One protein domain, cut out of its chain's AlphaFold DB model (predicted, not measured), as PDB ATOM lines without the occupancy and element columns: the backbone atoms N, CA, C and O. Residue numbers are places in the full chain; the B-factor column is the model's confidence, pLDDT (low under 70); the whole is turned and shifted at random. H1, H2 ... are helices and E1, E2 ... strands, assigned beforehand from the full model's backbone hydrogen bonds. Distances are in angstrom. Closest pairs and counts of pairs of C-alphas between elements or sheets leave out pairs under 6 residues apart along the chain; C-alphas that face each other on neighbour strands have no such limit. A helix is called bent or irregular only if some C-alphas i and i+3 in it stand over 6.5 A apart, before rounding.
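What this domain is: This is residues 6 to 117 of the 118 residues of an uncharacterized protein of Paenibacillus cellulosilyticus (UniProt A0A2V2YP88). A twisted sheet of four strands is the middle layer of three, with H1 and H2 over one face and H3 and the long H4 over the other. Residues 59 to 65, of which 59 to 61 belong to H2, stick out. The printed part has 112 residues, mixed in class, with H1 E1 E2 H2 E3 E4 H3 H4 along it; the sheet's order is E1 E2 E4 E3, all antiparallel. It is compact, radius of gyration of the C-alphas 13.8 A, spanning 38 by 28 by 24 A.

How they stand to each other: Start at H1, residues 6 to 15, over E1, residues 19 to 26; their closest C-alphas, Ser 12 and Ile 21, are 5.3 A apart. E1 and E2, residues 33 to 40, form a hairpin; find N 22 and O 37 within hydrogen-bond range at 3.1 A. H2, residues 51 to 61, is on the same face as H1, at a height over the sheet of 10.3 A. E3, residues 70 to 79, forms a hairpin with E4, residues 82 to 89, N 84 to O 76 being 2.8 A; between E4 and E2, N 38 to O 85 is 2.8 A. E2, H2 and E3 make a split strand-helix-strand unit, its two strands running the same way with E4 between them, the crossover right-handed. On the opposite face, H3, residues 90 to 96, only just stands up from the sheet, rising 42 degrees. H4, residues 98 to 115, lies over E2 and E4; its closest C-alpha pair with E3 is Ser 114 and Ile 78, 6.3 A. Every O i to N i+4 pair is within hydrogen-bond range in H1, H2 and H3, and 12 of 14 in H4.

Where its parts are: Find C-alpha 6 at (-13.522, 17.279, -7.185), where H1 begins. E3, 25.3 A long, bends by 54 degrees at residue 73. H4, 27.7 A long, is irregular, C-alphas 99 and 102 being 8.1 A apart, and ends at C-alpha 115, (-26.724, -5.897, -1.018).

The domain as a whole: The C-alphas farthest apart, Asp 29 and Ile 45, are 41.0 A apart. The printed part has no cut and no long link. Its mean pLDDT is 71.8; 40 residues are under 70, among them 41 to 68.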
ATOM      1  N   ALA A   6     -12.797  16.238  -6.457       82.19
ATOM      2  CA  ALA A   6     -13.522  17.279  -7.185       82.19
ATOM      3  C   ALA A   6     -13.762  16.919  -8.664       82.19
ATOM      4  O   ALA A   6     -14.818  17.230  -9.217       82.19
ATOM      5  N   GLN A   7     -12.802  16.247  -9.308       77.69
ATOM      6  CA  GLN A   7     -12.948  15.789 -10.689       77.69
ATOM      7  C   GLN A   7     -13.962  14.647 -10.806       77.69
ATOM      8  O   GLN A   7     -14.797  14.693 -11.710       77.69
ATOM      9  N   ILE A   8     -13.939  13.674  -9.885       81.38
ATOM     10  CA  ILE A   8     -14.954  12.608  -9.845       81.38
ATOM     11  C   ILE A   8     -16.343  13.192  -9.585       81.38
ATOM     12  O   ILE A   8     -17.264  12.889 -10.335       81.38
ATOM     13  N   ASN A   9     -16.493  14.100  -8.620       82.88
ATOM     14  CA  ASN A   9     -17.782  14.731  -8.328       82.88
ATOM     15  C   ASN A   9     -18.334  15.492  -9.539       82.88
ATOM     16  O   ASN A   9     -19.518  15.397  -9.848       82.88
ATOM     17  N   LYS A  10     -17.471  16.198 -10.283       77.06
ATOM     18  CA  LYS A  10     -17.868  16.880 -11.522       77.06
ATOM     19  C   LYS A  10     -18.347  15.899 -12.596       77.06
ATOM     20  O   LYS A  10     -19.279  16.215 -13.331       77.06
ATOM     21  N   LEU A  11     -17.710  14.732 -12.711       72.38
ATOM     22  CA  LEU A  11     -18.145  13.675 -13.628       72.38
ATOM     23  C   LEU A  11     -19.466  13.054 -13.171       72.38
ATOM     24  O   LEU A  11     -20.365  12.912 -13.993       72.38
ATOM     25  N   SER A  12     -19.601  12.755 -11.878       78.38
ATOM     26  CA  SER A  12     -20.834  12.228 -11.294       78.38
ATOM     27  C   SER A  12     -22.006  13.161 -11.577       78.38
ATOM     28  O   SER A  12     -23.008  12.729 -12.124       78.38
ATOM     29  N   GLU A  13     -21.855  14.463 -11.321       78.00
ATOM     30  CA  GLU A  13     -22.905  15.448 -11.600       78.00
ATOM     31  C   GLU A  13     -23.231  15.540 -13.095       78.00
ATOM     32  O   GLU A  13     -24.397  15.565 -13.489       78.00
ATOM     33  N   LYS A  14     -22.202  15.545 -13.952       71.44
ATOM     34  CA  LYS A  14     -22.374  15.614 -15.408       71.44
ATOM     35  C   LYS A  14     -23.165  14.423 -15.960       71.44
ATOM     36  O   LYS A  14     -23.902  14.594 -16.929       71.44
ATOM     37  N   TYR A  15     -22.989  13.238 -15.382       69.75
ATOM     38  CA  TYR A  15     -23.571  11.988 -15.874       69.75
ATOM     39  C   TYR A  15     -24.649  11.396 -14.957       69.75
ATOM     40  O   TYR A  15     -25.113  10.295 -15.234       69.75
ATOM     41  N   LYS A  16     -25.114  12.131 -13.937       71.88
ATOM     42  CA  LYS A  16     -26.045  11.654 -12.892       71.88
ATOM     43  C   LYS A  16     -27.346  11.017 -13.393       71.88
ATOM     44  O   LYS A  16     -27.971  10.251 -12.675       71.88
ATOM     45  N   ASN A  17     -27.764  11.344 -14.617       66.25
ATOM     46  CA  ASN A  17     -28.987  10.825 -15.239       66.25
ATOM     47  C   ASN A  17     -28.767   9.522 -16.029       66.25
ATOM     48  O   ASN A  17     -29.710   8.985 -16.607       66.25
ATOM     49  N   SER A  18     -27.522   9.065 -16.155       63.28
ATOM     50  CA  SER A  18     -27.148   7.904 -16.973       63.28
ATOM     51  C   SER A  18     -26.225   6.940 -16.235       63.28
ATOM     52  O   SER A  18     -26.237   5.749 -16.534       63.28
ATOM     53  N   LEU A  19     -25.434   7.450 -15.290       71.81
ATOM     54  CA  LEU A  19     -24.434   6.715 -14.528       71.81
ATOM     55  C   LEU A  19     -24.513   7.111 -13.057       71.81
ATOM     56  O   LEU A  19     -24.717   8.284 -12.736       71.81
ATOM     57  N   ILE A  20     -24.227   6.154 -12.184       78.44
ATOM     58  CA  ILE A  20     -23.833   6.430 -10.804       78.44
ATOM     59  C   ILE A  20     -22.323   6.240 -10.732       78.44
ATOM     60  O   ILE A  20     -21.809   5.199 -11.134       78.44
ATOM     61  N   ILE A  21     -21.608   7.248 -10.241       81.69
ATOM     62  CA  ILE A  21     -20.168   7.171 -10.000       81.69
ATOM     63  C   ILE A  21     -19.949   7.349  -8.506       81.69
ATOM     64  O   ILE A  21     -20.351   8.369  -7.951       81.69
ATOM     65  N   GLU A  22     -19.297   6.387  -7.862       86.56
ATOM     66  CA  GLU A  22     -19.058   6.441  -6.419       86.56
ATOM     67  C   GLU A  22     -17.602   6.142  -6.079       86.56
ATOM     68  O   GLU A  22     -16.970   5.256  -6.650       86.56
ATOM     69  N   ILE A  23     -17.045   6.910  -5.148       88.94
ATOM     70  CA  ILE A  23     -15.678   6.721  -4.667       88.94
ATOM     71  C   ILE A  23     -15.708   5.655  -3.576       88.94
ATOM     72  O   ILE A  23     -16.289   5.880  -2.520       88.94
ATOM     73  N   VAL A  24     -15.035   4.529  -3.811       89.88
ATOM     74  CA  VAL A  24     -14.985   3.399  -2.864       89.88
ATOM     75  C   VAL A  24     -13.653   3.300  -2.125       89.88
ATOM     76  O   VAL A  24     -13.566   2.638  -1.096       89.88
ATOM     77  N   GLN A  25     -12.616   3.982  -2.619       89.81
ATOM     78  CA  GLN A  25     -11.338   4.116  -1.929       89.81
ATOM     79  C   GLN A  25     -10.695   5.465  -2.252       89.81
ATOM     80  O   GLN A  25     -10.529   5.844  -3.415       89.81
ATOM     81  N   LYS A  26     -10.286   6.181  -1.206       89.88
ATOM     82  CA  LYS A  26      -9.444   7.379  -1.300       89.88
ATOM     83  C   LYS A  26      -7.995   7.021  -0.966       89.88
ATOM     84  O   LYS A  26      -7.766   6.029  -0.271       89.88
ATOM     85  N   ASN A  27      -7.058   7.853  -1.419       84.56
ATOM     86  CA  ASN A  27      -5.659   7.762  -0.997       84.56
ATOM     87  C   ASN A  27      -5.467   8.254   0.447       84.56
ATOM     88  O   ASN A  27      -6.366   8.877   1.010       84.56
ATOM     89  N   GLU A  28      -4.280   8.025   1.015       77.88
ATOM     90  CA  GLU A  28      -3.923   8.399   2.397       77.88
ATOM     91  C   GLU A  28      -4.159   9.883   2.729       77.88
ATOM     92  O   GLU A  28      -4.581  10.208   3.833       77.88
ATOM     93  N   ASP A  29      -3.960  10.787   1.764       79.69
ATOM     94  CA  ASP A  29      -4.184  12.230   1.948       79.69
ATOM     95  C   ASP A  29      -5.658  12.648   1.778       79.69
ATOM     96  O   ASP A  29      -5.968  13.840   1.814       79.69
ATOM     97  N   GLU A  30      -6.547  11.702   1.459       78.00
ATOM     98  CA  GLU A  30      -7.961  11.881   1.102       78.00
ATOM     99  C   GLU A  30      -8.254  12.874  -0.036       78.00
ATOM    100  O   GLU A  30      -9.407  13.180  -0.336       78.00
ATOM    101  N   LYS A  31      -7.233  13.386  -0.720       79.25
ATOM    102  CA  LYS A  31      -7.388  14.356  -1.818       79.25
ATOM    103  C   LYS A  31      -7.534  13.678  -3.174       79.25
ATOM    104  O   LYS A  31      -8.057  14.283  -4.118       79.25
ATOM    105  N   LYS A  32      -7.051  12.442  -3.278       83.06
ATOM    106  CA  LYS A  32      -7.023  11.646  -4.502       83.06
ATOM    107  C   LYS A  32      -7.875  10.396  -4.337       83.06
ATOM    108  O   LYS A  32      -8.134   9.932  -3.228       83.06
ATOM    109  N   VAL A  33      -8.306   9.866  -5.470       86.25
ATOM    110  CA  VAL A  33      -9.180   8.698  -5.538       86.25
ATOM    111  C   VAL A  33      -8.353   7.490  -5.943       86.25
ATOM    112  O   VAL A  33      -7.804   7.477  -7.036       86.25
ATOM    113  N   ASP A  34      -8.270   6.473  -5.098       88.56
ATOM    114  CA  ASP A  34      -7.565   5.232  -5.435       88.56
ATOM    115  C   ASP A  34      -8.472   4.237  -6.140       88.56
ATOM    116  O   ASP A  34      -8.009   3.521  -7.023       88.56
ATOM    117  N   ALA A  35      -9.762   4.231  -5.808       88.06
ATOM    118  CA  ALA A  35     -10.755   3.425  -6.491       88.06
ATOM    119  C   ALA A  35     -12.111   4.121  -6.527       88.06
ATOM    120  O   ALA A  35     -12.554   4.746  -5.558       88.06
ATOM    121  N   PHE A  36     -12.795   3.972  -7.649       87.38
ATOM    122  CA  PHE A  36     -14.181   4.368  -7.804       87.38
ATOM    123  C   PHE A  36     -14.903   3.354  -8.678       87.38
ATOM    124  O   PHE A  36     -14.301   2.635  -9.479       87.38
ATOM    125  N   ILE A  37     -16.212   3.310  -8.520       85.62
ATOM    126  CA  ILE A  37     -17.090   2.467  -9.308       85.62
ATOM    127  C   ILE A  37     -17.907   3.312 -10.263       85.62
ATOM    128  O   ILE A  37     -18.156   4.497 -10.031       85.62
ATOM    129  N   ILE A  38     -18.376   2.655 -11.308       80.88
ATOM    130  CA  ILE A  38     -19.371   3.182 -12.221       80.88
ATOM    131  C   ILE A  38     -20.482   2.139 -12.308       80.88
ATOM    132  O   ILE A  38     -20.234   1.020 -12.766       80.88
ATOM    133  N   LEU A  39     -21.689   2.493 -11.866       76.94
ATOM    134  CA  LEU A  39     -22.892   1.722 -12.160       76.94
ATOM    135  C   LEU A  39     -23.597   2.329 -13.367       76.94
ATOM    136  O   LEU A  39     -23.856   3.533 -13.434       76.94
ATOM    137  N   TYR A  40     -23.953   1.455 -14.295       72.12
ATOM    138  CA  TYR A  40     -24.718   1.783 -15.484       72.12
ATOM    139  C   TYR A  40     -26.171   1.400 -15.262       72.12
ATOM    140  O   TYR A  40     -26.477   0.227 -15.065       72.12
ATOM    141  N   GLN A  41     -27.062   2.383 -15.345       62.53
ATOM    142  CA  GLN A  41     -28.497   2.167 -15.219       62.53
ATOM    143  C   GLN A  41     -29.148   2.261 -16.601       62.53
ATOM    144  O   GLN A  41     -29.440   3.367 -17.048       62.53
ATOM    145  N   ARG A  42     -29.363   1.123 -17.290       55.75
ATOM    146  CA  ARG A  42     -30.579   0.844 -18.100       55.75
ATOM    147  C   ARG A  42     -30.469  -0.356 -19.048       55.75
ATOM    148  O   ARG A  42     -29.610  -0.402 -19.919       55.75
ATOM    149  N   HIS A  43     -31.510  -1.193 -18.980       46.66
ATOM    150  CA  HIS A  43     -32.121  -1.972 -20.075       46.66
ATOM    151  C   HIS A  43     -31.178  -2.868 -20.903       46.66
ATOM    152  O   HIS A  43     -31.381  -3.046 -22.103       46.66
ATOM    153  N   GLY A  44     -30.158  -3.455 -20.279       42.62
ATOM    154  CA  GLY A  44     -29.356  -4.508 -20.901       42.62
ATOM    155  C   GLY A  44     -30.093  -5.850 -20.919       42.62
ATOM    156  O   GLY A  44     -30.673  -6.259 -19.916       42.62
ATOM    157  N   ILE A  45     -30.065  -6.542 -22.059       39.66
ATOM    158  CA  ILE A  45     -30.465  -7.951 -22.161       39.66
ATOM    159  C   ILE A  45     -29.431  -8.766 -21.371       39.66
ATOM    160  O   ILE A  45     -28.241  -8.693 -21.682       39.66
ATOM    161  N   GLY A  46     -29.878  -9.501 -20.351       38.47
ATOM    162  CA  GLY A  46     -28.992 -10.232 -19.441       38.47
ATOM    163  C   GLY A  46     -28.061 -11.214 -20.162       38.47
ATOM    164  O   GLY A  46     -28.451 -11.857 -21.140       38.47
ATOM    165  N   GLY A  47     -26.822 -11.329 -19.673       39.34
ATOM    166  CA  GLY A  47     -25.829 -12.292 -20.172       39.34
ATOM    167  C   GLY A  47     -24.826 -11.753 -21.201       39.34
ATOM    168  O   GLY A  47     -23.983 -12.505 -21.690       39.34
ATOM    169  N   ARG A  48     -24.864 -10.455 -21.522       43.50
ATOM    170  CA  ARG A  48     -23.811  -9.756 -22.273       43.50
ATOM    171  C   ARG A  48     -23.448  -8.470 -21.541       43.50
ATOM    172  O   ARG A  48     -24.338  -7.783 -21.052       43.50
ATOM    173  N   ALA A  49     -22.154  -8.132 -21.499       49.72
ATOM    174  CA  ALA A  49     -21.721  -6.787 -21.116       49.72
ATOM    175  C   ALA A  49     -22.584  -5.785 -21.890       49.72
ATOM    176  O   ALA A  49     -22.663  -5.881 -23.119       49.72
ATOM    177  N   SER A  50     -23.309  -4.913 -21.179       51.44
ATOM    178  CA  SER A  50     -24.274  -4.030 -21.831       51.44
ATOM    179  C   SER A  50     -23.561  -3.227 -22.921       51.44
ATOM    180  O   SER A  50     -22.412  -2.818 -22.742       51.44
ATOM    181  N   GLN A  51     -24.222  -2.996 -24.058       47.78
ATOM    182  CA  GLN A  51     -23.655  -2.158 -25.119       47.78
ATOM    183  C   GLN A  51     -23.222  -0.794 -24.550       47.78
ATOM    184  O   GLN A  51     -22.185  -0.287 -24.936       47.78
ATOM    185  N   GLY A  52     -23.904  -0.284 -23.515       46.41
ATOM    186  CA  GLY A  52     -23.488   0.905 -22.767       46.41
ATOM    187  C   GLY A  52     -22.159   0.780 -22.002       46.41
ATOM    188  O   GLY A  52     -21.423   1.759 -21.920       46.41
ATOM    189  N   LEU A  53     -21.803  -0.398 -21.474       52.38
ATOM    190  CA  LEU A  53     -20.489  -0.656 -20.864       52.38
ATOM    191  C   LEU A  53     -19.378  -0.633 -21.919       52.38
ATOM    192  O   LEU A  53     -18.317  -0.054 -21.692       52.38
ATOM    193  N   ILE A  54     -19.642  -1.247 -23.075       54.09
ATOM    194  CA  ILE A  54     -18.741  -1.230 -24.233       54.09
ATOM    195  C   ILE A  54     -18.600   0.202 -24.748       54.09
ATOM    196  O   ILE A  54     -17.483   0.663 -24.927       54.09
ATOM    197  N   ASP A  55     -19.706   0.927 -24.891       50.50
ATOM    198  CA  ASP A  55     -19.743   2.291 -25.408       50.50
ATOM    199  C   ASP A  55     -19.118   3.286 -24.436       50.50
ATOM    200  O   ASP A  55     -18.538   4.263 -24.881       50.50
ATOM    201  N   VAL A  56     -19.183   3.080 -23.117       53.50
ATOM    202  CA  VAL A  56     -18.507   3.974 -22.169       53.50
ATOM    203  C   VAL A  56     -17.045   3.617 -21.981       53.50
ATOM    204  O   VAL A  56     -16.230   4.535 -21.927       53.50
ATOM    205  N   ASN A  57     -16.677   2.334 -21.997       56.56
ATOM    206  CA  ASN A  57     -15.272   1.969 -22.156       56.56
ATOM    207  C   ASN A  57     -14.716   2.551 -23.459       56.56
ATOM    208  O   ASN A  57     -13.662   3.166 -23.415       56.56
ATOM    209  N   ALA A  58     -15.455   2.489 -24.568       53.12
ATOM    210  CA  ALA A  58     -15.095   3.122 -25.833       53.12
ATOM    211  C   ALA A  58     -15.107   4.655 -25.734       53.12
ATOM    212  O   ALA A  58     -14.176   5.294 -26.182       53.12
ATOM    213  N   VAL A  59     -16.058   5.299 -25.059       48.16
ATOM    214  CA  VAL A  59     -16.022   6.756 -24.825       48.16
ATOM    215  C   VAL A  59     -14.823   7.144 -23.959       48.16
ATOM    216  O   VAL A  59     -14.374   8.280 -24.051       48.16
ATOM    217  N   TRP A  60     -14.291   6.245 -23.131       54.62
ATOM    218  CA  TRP A  60     -13.116   6.486 -22.291       54.62
ATOM    219  C   TRP A  60     -11.794   6.038 -22.950       54.62
ATOM    220  O   TRP A  60     -10.750   6.576 -22.575       54.62
ATOM    221  N   ASP A  61     -11.833   5.122 -23.925       46.28
ATOM    222  CA  ASP A  61     -10.703   4.666 -24.756       46.28
ATOM    223  C   ASP A  61     -10.568   5.477 -26.065       46.28
ATOM    224  O   ASP A  61      -9.492   5.998 -26.361       46.28
ATOM    225  N   GLU A  62     -11.642   5.638 -26.849       40.94
ATOM    226  CA  GLU A  62     -11.702   6.418 -28.101       40.94
ATOM    227  C   GLU A  62     -11.616   7.929 -27.858       40.94
ATOM    228  O   GLU A  62     -10.975   8.648 -28.632       40.94
ATOM    229  N   ARG A  63     -12.187   8.447 -26.759       43.62
ATOM    230  CA  ARG A  63     -11.730   9.743 -26.239       43.62
ATOM    231  C   ARG A  63     -10.551   9.413 -25.353       43.62
ATOM    232  O   ARG A  63     -10.719   8.673 -24.403       43.62
ATOM    233  N   LYS A  64      -9.379   9.989 -25.599       44.12
ATOM    234  CA  LYS A  64      -8.158   9.876 -24.774       44.12
ATOM    235  C   LYS A  64      -8.325  10.439 -23.335       44.12
ATOM    236  O   LYS A  64      -7.500  11.231 -22.885       44.12
ATOM    237  N   SER A  65      -9.419  10.115 -22.645       46.81
ATOM    238  CA  SER A  65      -9.925  10.711 -21.409       46.81
ATOM    239  C   SER A  65     -10.219   9.694 -20.312       46.81
ATOM    240  O   SER A  65     -10.737  10.090 -19.269       46.81
ATOM    241  N   ARG A  66      -9.856   8.416 -20.475       55.22
ATOM    242  CA  ARG A  66      -9.558   7.587 -19.307       55.22
ATOM    243  C   ARG A  66      -8.550   8.365 -18.460       55.22
ATOM    244  O   ARG A  66      -7.532   8.815 -19.004       55.22
ATOM    245  N   PRO A  67      -8.832   8.620 -17.174       59.69
ATOM    246  CA  PRO A  67      -7.902   9.389 -16.376       59.69
ATOM    247  C   PRO A  67      -6.546   8.683 -16.392       59.69
ATOM    248  O   PRO A  67      -6.443   7.510 -16.038       59.69
ATOM    249  N   LYS A  68      -5.516   9.376 -16.901       66.44
ATOM    250  CA  LYS A  68      -4.176   8.797 -17.063       66.44
ATOM    251  C   LYS A  68      -3.712   8.216 -15.729       66.44
ATOM    252  O   LYS A  68      -3.587   8.967 -14.759       66.44
ATOM    253  N   GLY A  69      -3.401   6.922 -15.729       74.12
ATOM    254  CA  GLY A  69      -2.997   6.186 -14.536       74.12
ATOM    255  C   GLY A  69      -4.144   5.501 -13.796       74.12
ATOM    256  O   GLY A  69      -3.992   5.271 -12.605       74.12
ATOM    257  N   TYR A  70      -5.274   5.199 -14.449       80.50
ATOM    258  CA  TYR A  70      -6.333   4.338 -13.902       80.50
ATOM    259  C   TYR A  70      -6.571   3.129 -14.791       80.50
ATOM    260  O   TYR A  70      -6.421   3.200 -16.014       80.50
ATOM    261  N   ILE A  71      -6.993   2.029 -14.182       77.69
ATOM    262  CA  ILE A  71      -7.305   0.776 -14.849       77.69
ATOM    263  C   ILE A  71      -8.640   0.197 -14.403       77.69
ATOM    264  O   ILE A  71      -9.034   0.350 -13.252       77.69
ATOM    265  N   VAL A  72      -9.342  -0.450 -15.334       80.31
ATOM    266  CA  VAL A  72     -10.517  -1.263 -15.011       80.31
ATOM    267  C   VAL A  72     -10.002  -2.589 -14.466       80.31
ATOM    268  O   VAL A  72      -9.222  -3.258 -15.142       80.31
ATOM    269  N   VAL A  73     -10.408  -2.945 -13.251       81.38
ATOM    270  CA  VAL A  73      -9.995  -4.201 -12.593       81.38
ATOM    271  C   VAL A  73     -11.128  -5.200 -12.459       81.38
ATOM    272  O   VAL A  73     -10.873  -6.382 -12.271       81.38
ATOM    273  N   HIS A  74     -12.371  -4.740 -12.575       82.00
ATOM    274  CA  HIS A  74     -13.538  -5.604 -12.515       82.00
ATOM    275  C   HIS A  74     -14.676  -5.020 -13.340       82.00
ATOM    276  O   HIS A  74     -14.885  -3.805 -13.343       82.00
ATOM    277  N   GLY A  75     -15.419  -5.898 -14.005       76.12
ATOM    278  CA  GLY A  75     -16.653  -5.577 -14.704       76.12
ATOM    279  C   GLY A  75     -17.629  -6.737 -14.552       76.12
ATOM    280  O   GLY A  75     -17.301  -7.860 -14.926       76.12
ATOM    281  N   SER A  76     -18.814  -6.489 -14.000       72.56
ATOM    282  CA  SER A  76     -19.844  -7.521 -13.840       72.56
ATOM    283  C   SER A  76     -21.250  -6.955 -13.960       72.56
ATOM    284  O   SER A  76     -21.518  -5.835 -13.533       72.56
ATOM    285  N   GLU A  77     -22.172  -7.757 -14.482       71.75
ATOM    286  CA  GLU A  77     -23.602  -7.489 -14.339       71.75
ATOM    287  C   GLU A  77     -24.011  -7.763 -12.886       71.75
ATOM    288  O   GLU A  77     -23.682  -8.818 -12.346       71.75
ATOM    289  N   ILE A  78     -24.682  -6.805 -12.245       73.38
ATOM    290  CA  ILE A  78     -25.132  -6.944 -10.851       73.38
ATOM    291  C   ILE A  78     -26.644  -7.173 -10.743       73.38
ATOM    292  O   ILE A  78     -27.072  -7.817  -9.788       73.38
ATOM    293  N   ARG A  79     -27.457  -6.702 -11.709       67.88
ATOM    294  CA  ARG A  79     -28.930  -6.864 -11.719       67.88
ATOM    295  C   ARG A  79     -29.567  -6.448 -13.044       67.88
ATOM    296  O   ARG A  79     -29.302  -5.343 -13.466       67.88
ATOM    297  N   ASN A  80     -30.478  -7.235 -13.631       63.34
ATOM    298  CA  ASN A  80     -31.381  -6.841 -14.740       63.34
ATOM    299  C   ASN A  80     -30.796  -5.818 -15.751       63.34
ATOM    300  O   ASN A  80     -31.398  -4.771 -16.009       63.34
ATOM    301  N   GLY A  81     -29.612  -6.099 -16.309       58.72
ATOM    302  CA  GLY A  81     -28.952  -5.217 -17.275       58.72
ATOM    303  C   GLY A  81     -28.178  -4.021 -16.696       58.72
ATOM    304  O   GLY A  81     -27.609  -3.247 -17.464       58.72
ATOM    305  N   GLU A  82     -28.124  -3.862 -15.373       69.44
ATOM    306  CA  GLU A  82     -27.218  -2.966 -14.656       69.44
ATOM    307  C   GLU A  82     -25.822  -3.582 -14.574       69.44
ATOM    308  O   GLU A  82     -25.620  -4.705 -14.099       69.44
ATOM    309  N   SER A  83     -24.841  -2.823 -15.049       73.06
ATOM    310  CA  SER A  83     -23.436  -3.221 -15.055       73.06
ATOM    311  C   SER A  83     -22.662  -2.400 -14.029       73.06
ATOM    312  O   SER A  83     -22.832  -1.185 -13.952       73.06
ATOM    313  N   LEU A  84     -21.795  -3.061 -13.270       78.75
ATOM    314  CA  LEU A  84     -20.826  -2.461 -12.363       78.75
ATOM    315  C   LEU A  84     -19.440  -2.560 -12.999       78.75
ATOM    316  O   LEU A  84     -18.993  -3.659 -13.327       78.75
ATOM    317  N   SER A  85     -18.744  -1.434 -13.101       81.19
ATOM    318  CA  SER A  85     -17.306  -1.387 -13.373       81.19
ATOM    319  C   SER A  85     -16.564  -0.821 -12.177       81.19
ATOM    320  O   SER A  85     -16.978   0.191 -11.616       81.19
ATOM    321  N   ILE A  86     -15.436  -1.433 -11.827       85.75
ATOM    322  CA  ILE A  86     -14.525  -0.938 -10.795       85.75
ATOM    323  C   ILE A  86     -13.249  -0.456 -11.475       85.75
ATOM    324  O   ILE A  86     -12.585  -1.209 -12.195       85.75
ATOM    325  N   MET A  87     -12.901   0.800 -11.215       86.38
ATOM    326  CA  MET A  87     -11.670   1.416 -11.683       86.38
ATOM    327  C   MET A  87     -10.770   1.756 -10.504       86.38
ATOM    328  O   MET A  87     -11.233   2.286  -9.497       86.38
ATOM    329  N   VAL A  88      -9.475   1.499 -10.652       87.38
ATOM    330  CA  VAL A  88      -8.464   1.808  -9.634       87.38
ATOM    331  C   VAL A  88      -7.290   2.558 -10.239       87.38
ATOM    332  O   VAL A  88      -7.027   2.436 -11.435       87.38
ATOM    333  N   SER A  89      -6.569   3.332  -9.432       87.44
ATOM    334  CA  SER A  89      -5.312   3.946  -9.855       87.44
ATOM    335  C   SER A  89      -4.255   2.864 -10.128       87.44
ATOM    336  O   SER A  89      -4.258   1.794  -9.521       87.44
ATOM    337  N   GLU A  90      -3.324   3.113 -11.049       86.25
ATOM    338  CA  GLU A  90      -2.205   2.203 -11.323       86.25
ATOM    339  C   GLU A  90      -1.311   2.019 -10.094       86.25
ATOM    340  O   GLU A  90      -0.744   0.946  -9.904       86.25
ATOM    341  N   GLU A  91      -1.182   3.054  -9.264       85.44
ATOM    342  CA  GLU A  91      -0.438   2.999  -8.005       85.44
ATOM    343  C   GLU A  91      -1.108   2.019  -7.036       85.44
ATOM    344  O   GLU A  91      -0.455   1.083  -6.567       85.44
ATOM    345  N   PHE A  92      -2.423   2.154  -6.827       87.19
ATOM    346  CA  PHE A  92      -3.199   1.238  -5.992       87.19
ATOM    347  C   PHE A  92      -3.189  -0.184  -6.553       87.19
ATOM    348  O   PHE A  92      -2.992  -1.140  -5.807       87.19
ATOM    349  N   TYR A  93      -3.326  -0.342  -7.873       87.31
ATOM    350  CA  TYR A  93      -3.216  -1.646  -8.518       87.31
ATOM    351  C   TYR A  93      -1.861  -2.297  -8.252       87.31
ATOM    352  O   TYR A  93      -1.804  -3.438  -7.812       87.31
ATOM    353  N   ARG A  94      -0.753  -1.581  -8.473       86.25
ATOM    354  CA  ARG A  94       0.598  -2.128  -8.262       86.25
ATOM    355  C   ARG A  94       0.856  -2.482  -6.797       86.25
ATOM    356  O   ARG A  94       1.571  -3.452  -6.541       86.25
ATOM    357  N   ALA A  95       0.292  -1.718  -5.861       84.69
ATOM    358  CA  ALA A  95       0.402  -1.976  -4.428       84.69
ATOM    359  C   ALA A  95      -0.464  -3.169  -3.982       84.69
ATOM    360  O   ALA A  95       0.026  -4.052  -3.284       84.69
ATOM    361  N   GLY A  96      -1.727  -3.218  -4.415       80.19
ATOM    362  CA  GLY A  96      -2.721  -4.207  -3.984       80.19
ATOM    363  C   GLY A  96      -2.734  -5.515  -4.782       80.19
ATOM    364  O   GLY A  96      -3.226  -6.524  -4.280       80.19
ATOM    365  N   ALA A  97      -2.187  -5.540  -6.003       74.00
ATOM    366  CA  ALA A  97      -2.064  -6.766  -6.800       74.00
ATOM    367  C   ALA A  97      -1.075  -7.763  -6.179       74.00
ATOM    368  O   ALA A  97      -1.135  -8.962  -6.445       74.00
ATOM    369  N   LYS A  98      -0.165  -7.288  -5.320       65.44
ATOM    370  CA  LYS A  98       0.683  -8.162  -4.514       65.44
ATOM    371  C   LYS A  98      -0.123  -8.644  -3.303       65.44
ATOM    372  O   LYS A  98      -0.652  -7.840  -2.546       65.44
ATOM    373  N   ASN A  99      -0.176  -9.962  -3.115       69.44
ATOM    374  CA  ASN A  99      -0.790 -10.652  -1.968       69.44
ATOM    375  C   ASN A  99      -2.332 -10.739  -1.949       69.44
ATOM    376  O   ASN A  99      -2.899 -10.983  -0.888       69.44
ATOM    377  N   GLY A 100      -3.025 -10.557  -3.081       77.25
ATOM    378  CA  GLY A 100      -4.486 -10.762  -3.164       77.25
ATOM    379  C   GLY A 100      -5.336  -9.695  -2.456       77.25
ATOM    380  O   GLY A 100      -6.549  -9.853  -2.324       77.25
ATOM    381  N   VAL A 101      -4.723  -8.589  -2.016       85.19
ATOM    382  CA  VAL A 101      -5.415  -7.464  -1.363       85.19
ATOM    383  C   VAL A 101      -6.438  -6.835  -2.308       85.19
ATOM    384  O   VAL A 101      -7.557  -6.532  -1.898       85.19
ATOM    385  N   LEU A 102      -6.068  -6.667  -3.579       86.69
ATOM    386  CA  LEU A 102      -6.958  -6.128  -4.602       86.69
ATOM    387  C   LEU A 102      -8.180  -7.028  -4.822       86.69
ATOM    388  O   LEU A 102      -9.292  -6.514  -4.883       86.69
ATOM    389  N   ASP A 103      -7.996  -8.346  -4.881       85.69
ATOM    390  CA  ASP A 103      -9.095  -9.292  -5.098       85.69
ATOM    391  C   ASP A 103     -10.080  -9.281  -3.921       85.69
ATOM    392  O   ASP A 103     -11.296  -9.232  -4.118       85.69
ATOM    393  N   ALA A 104      -9.562  -9.237  -2.687       87.62
ATOM    394  CA  ALA A 104     -10.384  -9.103  -1.488       87.62
ATOM    395  C   ALA A 104     -11.189  -7.792  -1.490       87.62
ATOM    396  O   ALA A 104     -12.380  -7.795  -1.173       87.62
ATOM    397  N   LYS A 105     -10.564  -6.681  -1.901       90.50
ATOM    398  CA  LYS A 105     -11.229  -5.376  -2.024       90.50
ATOM    399  C   LYS A 105     -12.299  -5.363  -3.112       90.50
ATOM    400  O   LYS A 105     -13.397  -4.869  -2.873       90.50
ATOM    401  N   ILE A 106     -12.024  -5.951  -4.275       87.69
ATOM    402  CA  ILE A 106     -13.014  -6.098  -5.350       87.69
ATOM    403  C   ILE A 106     -14.231  -6.877  -4.843       87.69
ATOM    404  O   ILE A 106     -15.358  -6.422  -5.027       87.69
ATOM    405  N   ALA A 107     -14.022  -8.006  -4.158       87.12
ATOM    406  CA  ALA A 107     -15.112  -8.807  -3.605       87.12
ATOM    407  C   ALA A 107     -15.944  -8.037  -2.560       87.12
ATOM    408  O   ALA A 107     -17.175  -8.095  -2.585       87.12
ATOM    409  N   GLU A 108     -15.283  -7.281  -1.677       90.19
ATOM    410  CA  GLU A 108     -15.922  -6.394  -0.695       90.19
ATOM    411  C   GLU A 108     -16.819  -5.348  -1.380       90.19
ATOM    412  O   GLU A 108     -18.003  -5.218  -1.046       90.19
ATOM    413  N   TRP A 109     -16.287  -4.641  -2.382       89.62
ATOM    414  CA  TRP A 109     -17.028  -3.620  -3.121       89.62
ATOM    415  C   TRP A 109     -18.211  -4.228  -3.876       89.62
ATOM    416  O   TRP A 109     -19.342  -3.782  -3.694       89.62
ATOM    417  N   VAL A 110     -18.000  -5.300  -4.644       84.12
ATOM    418  CA  VAL A 110     -19.074  -5.988  -5.382       84.12
ATOM    419  C   VAL A 110     -20.191  -6.449  -4.438       84.12
ATOM    420  O   VAL A 110     -21.370  -6.219  -4.722       84.12
ATOM    421  N   SER A 111     -19.848  -7.051  -3.293       84.56
ATOM    422  CA  SER A 111     -20.839  -7.494  -2.306       84.56
ATOM    423  C   SER A 111     -21.641  -6.331  -1.719       84.56
ATOM    424  O   SER A 111     -22.820  -6.507  -1.416       84.56
ATOM    425  N   THR A 112     -21.027  -5.165  -1.528       84.12
ATOM    426  CA  THR A 112     -21.694  -3.988  -0.955       84.12
ATOM    427  C   THR A 112     -22.786  -3.471  -1.894       84.12
ATOM    428  O   THR A 112     -23.937  -3.316  -1.483       84.12
ATOM    429  N   TYR A 113     -22.471  -3.313  -3.183       75.94
ATOM    430  CA  TYR A 113     -23.441  -2.842  -4.186       75.94
ATOM    431  C   TYR A 113     -24.520  -3.865  -4.522       75.94
ATOM    432  O   TYR A 113     -25.656  -3.496  -4.817       75.94
ATOM    433  N   SER A 114     -24.194  -5.150  -4.399       70.31
ATOM    434  CA  SER A 114     -25.171  -6.225  -4.579       70.31
ATOM    435  C   SER A 114     -26.185  -6.311  -3.426       70.31
ATOM    436  O   SER A 114     -27.291  -6.798  -3.637       70.31
ATOM    437  N   ARG A 115     -25.838  -5.855  -2.206       65.69
ATOM    438  CA  ARG A 115     -26.724  -5.897  -1.018       65.69
ATOM    439  C   ARG A 115     -27.548  -4.629  -0.808       65.69
ATOM    440  O   ARG A 115     -28.701  -4.732  -0.410       65.69
ATOM    441  N   ASN A 116     -26.988  -3.451  -1.079       57.44
ATOM    442  CA  ASN A 116     -27.657  -2.162  -0.829       57.44
ATOM    443  C   ASN A 116     -28.776  -1.826  -1.833       57.44
ATOM    444  O   ASN A 116     -29.349  -0.742  -1.781       57.44
ATOM    445  N   THR A 117     -29.079  -2.736  -2.755       48.72
ATOM    446  CA  THR A 117     -30.134  -2.582  -3.759       48.72
ATOM    447  C   THR A 117     -31.360  -3.471  -3.486       48.72
ATOM    448  O   THR A 117     -32.284  -3.465  -4.298       48.72
TER     449      THR A 117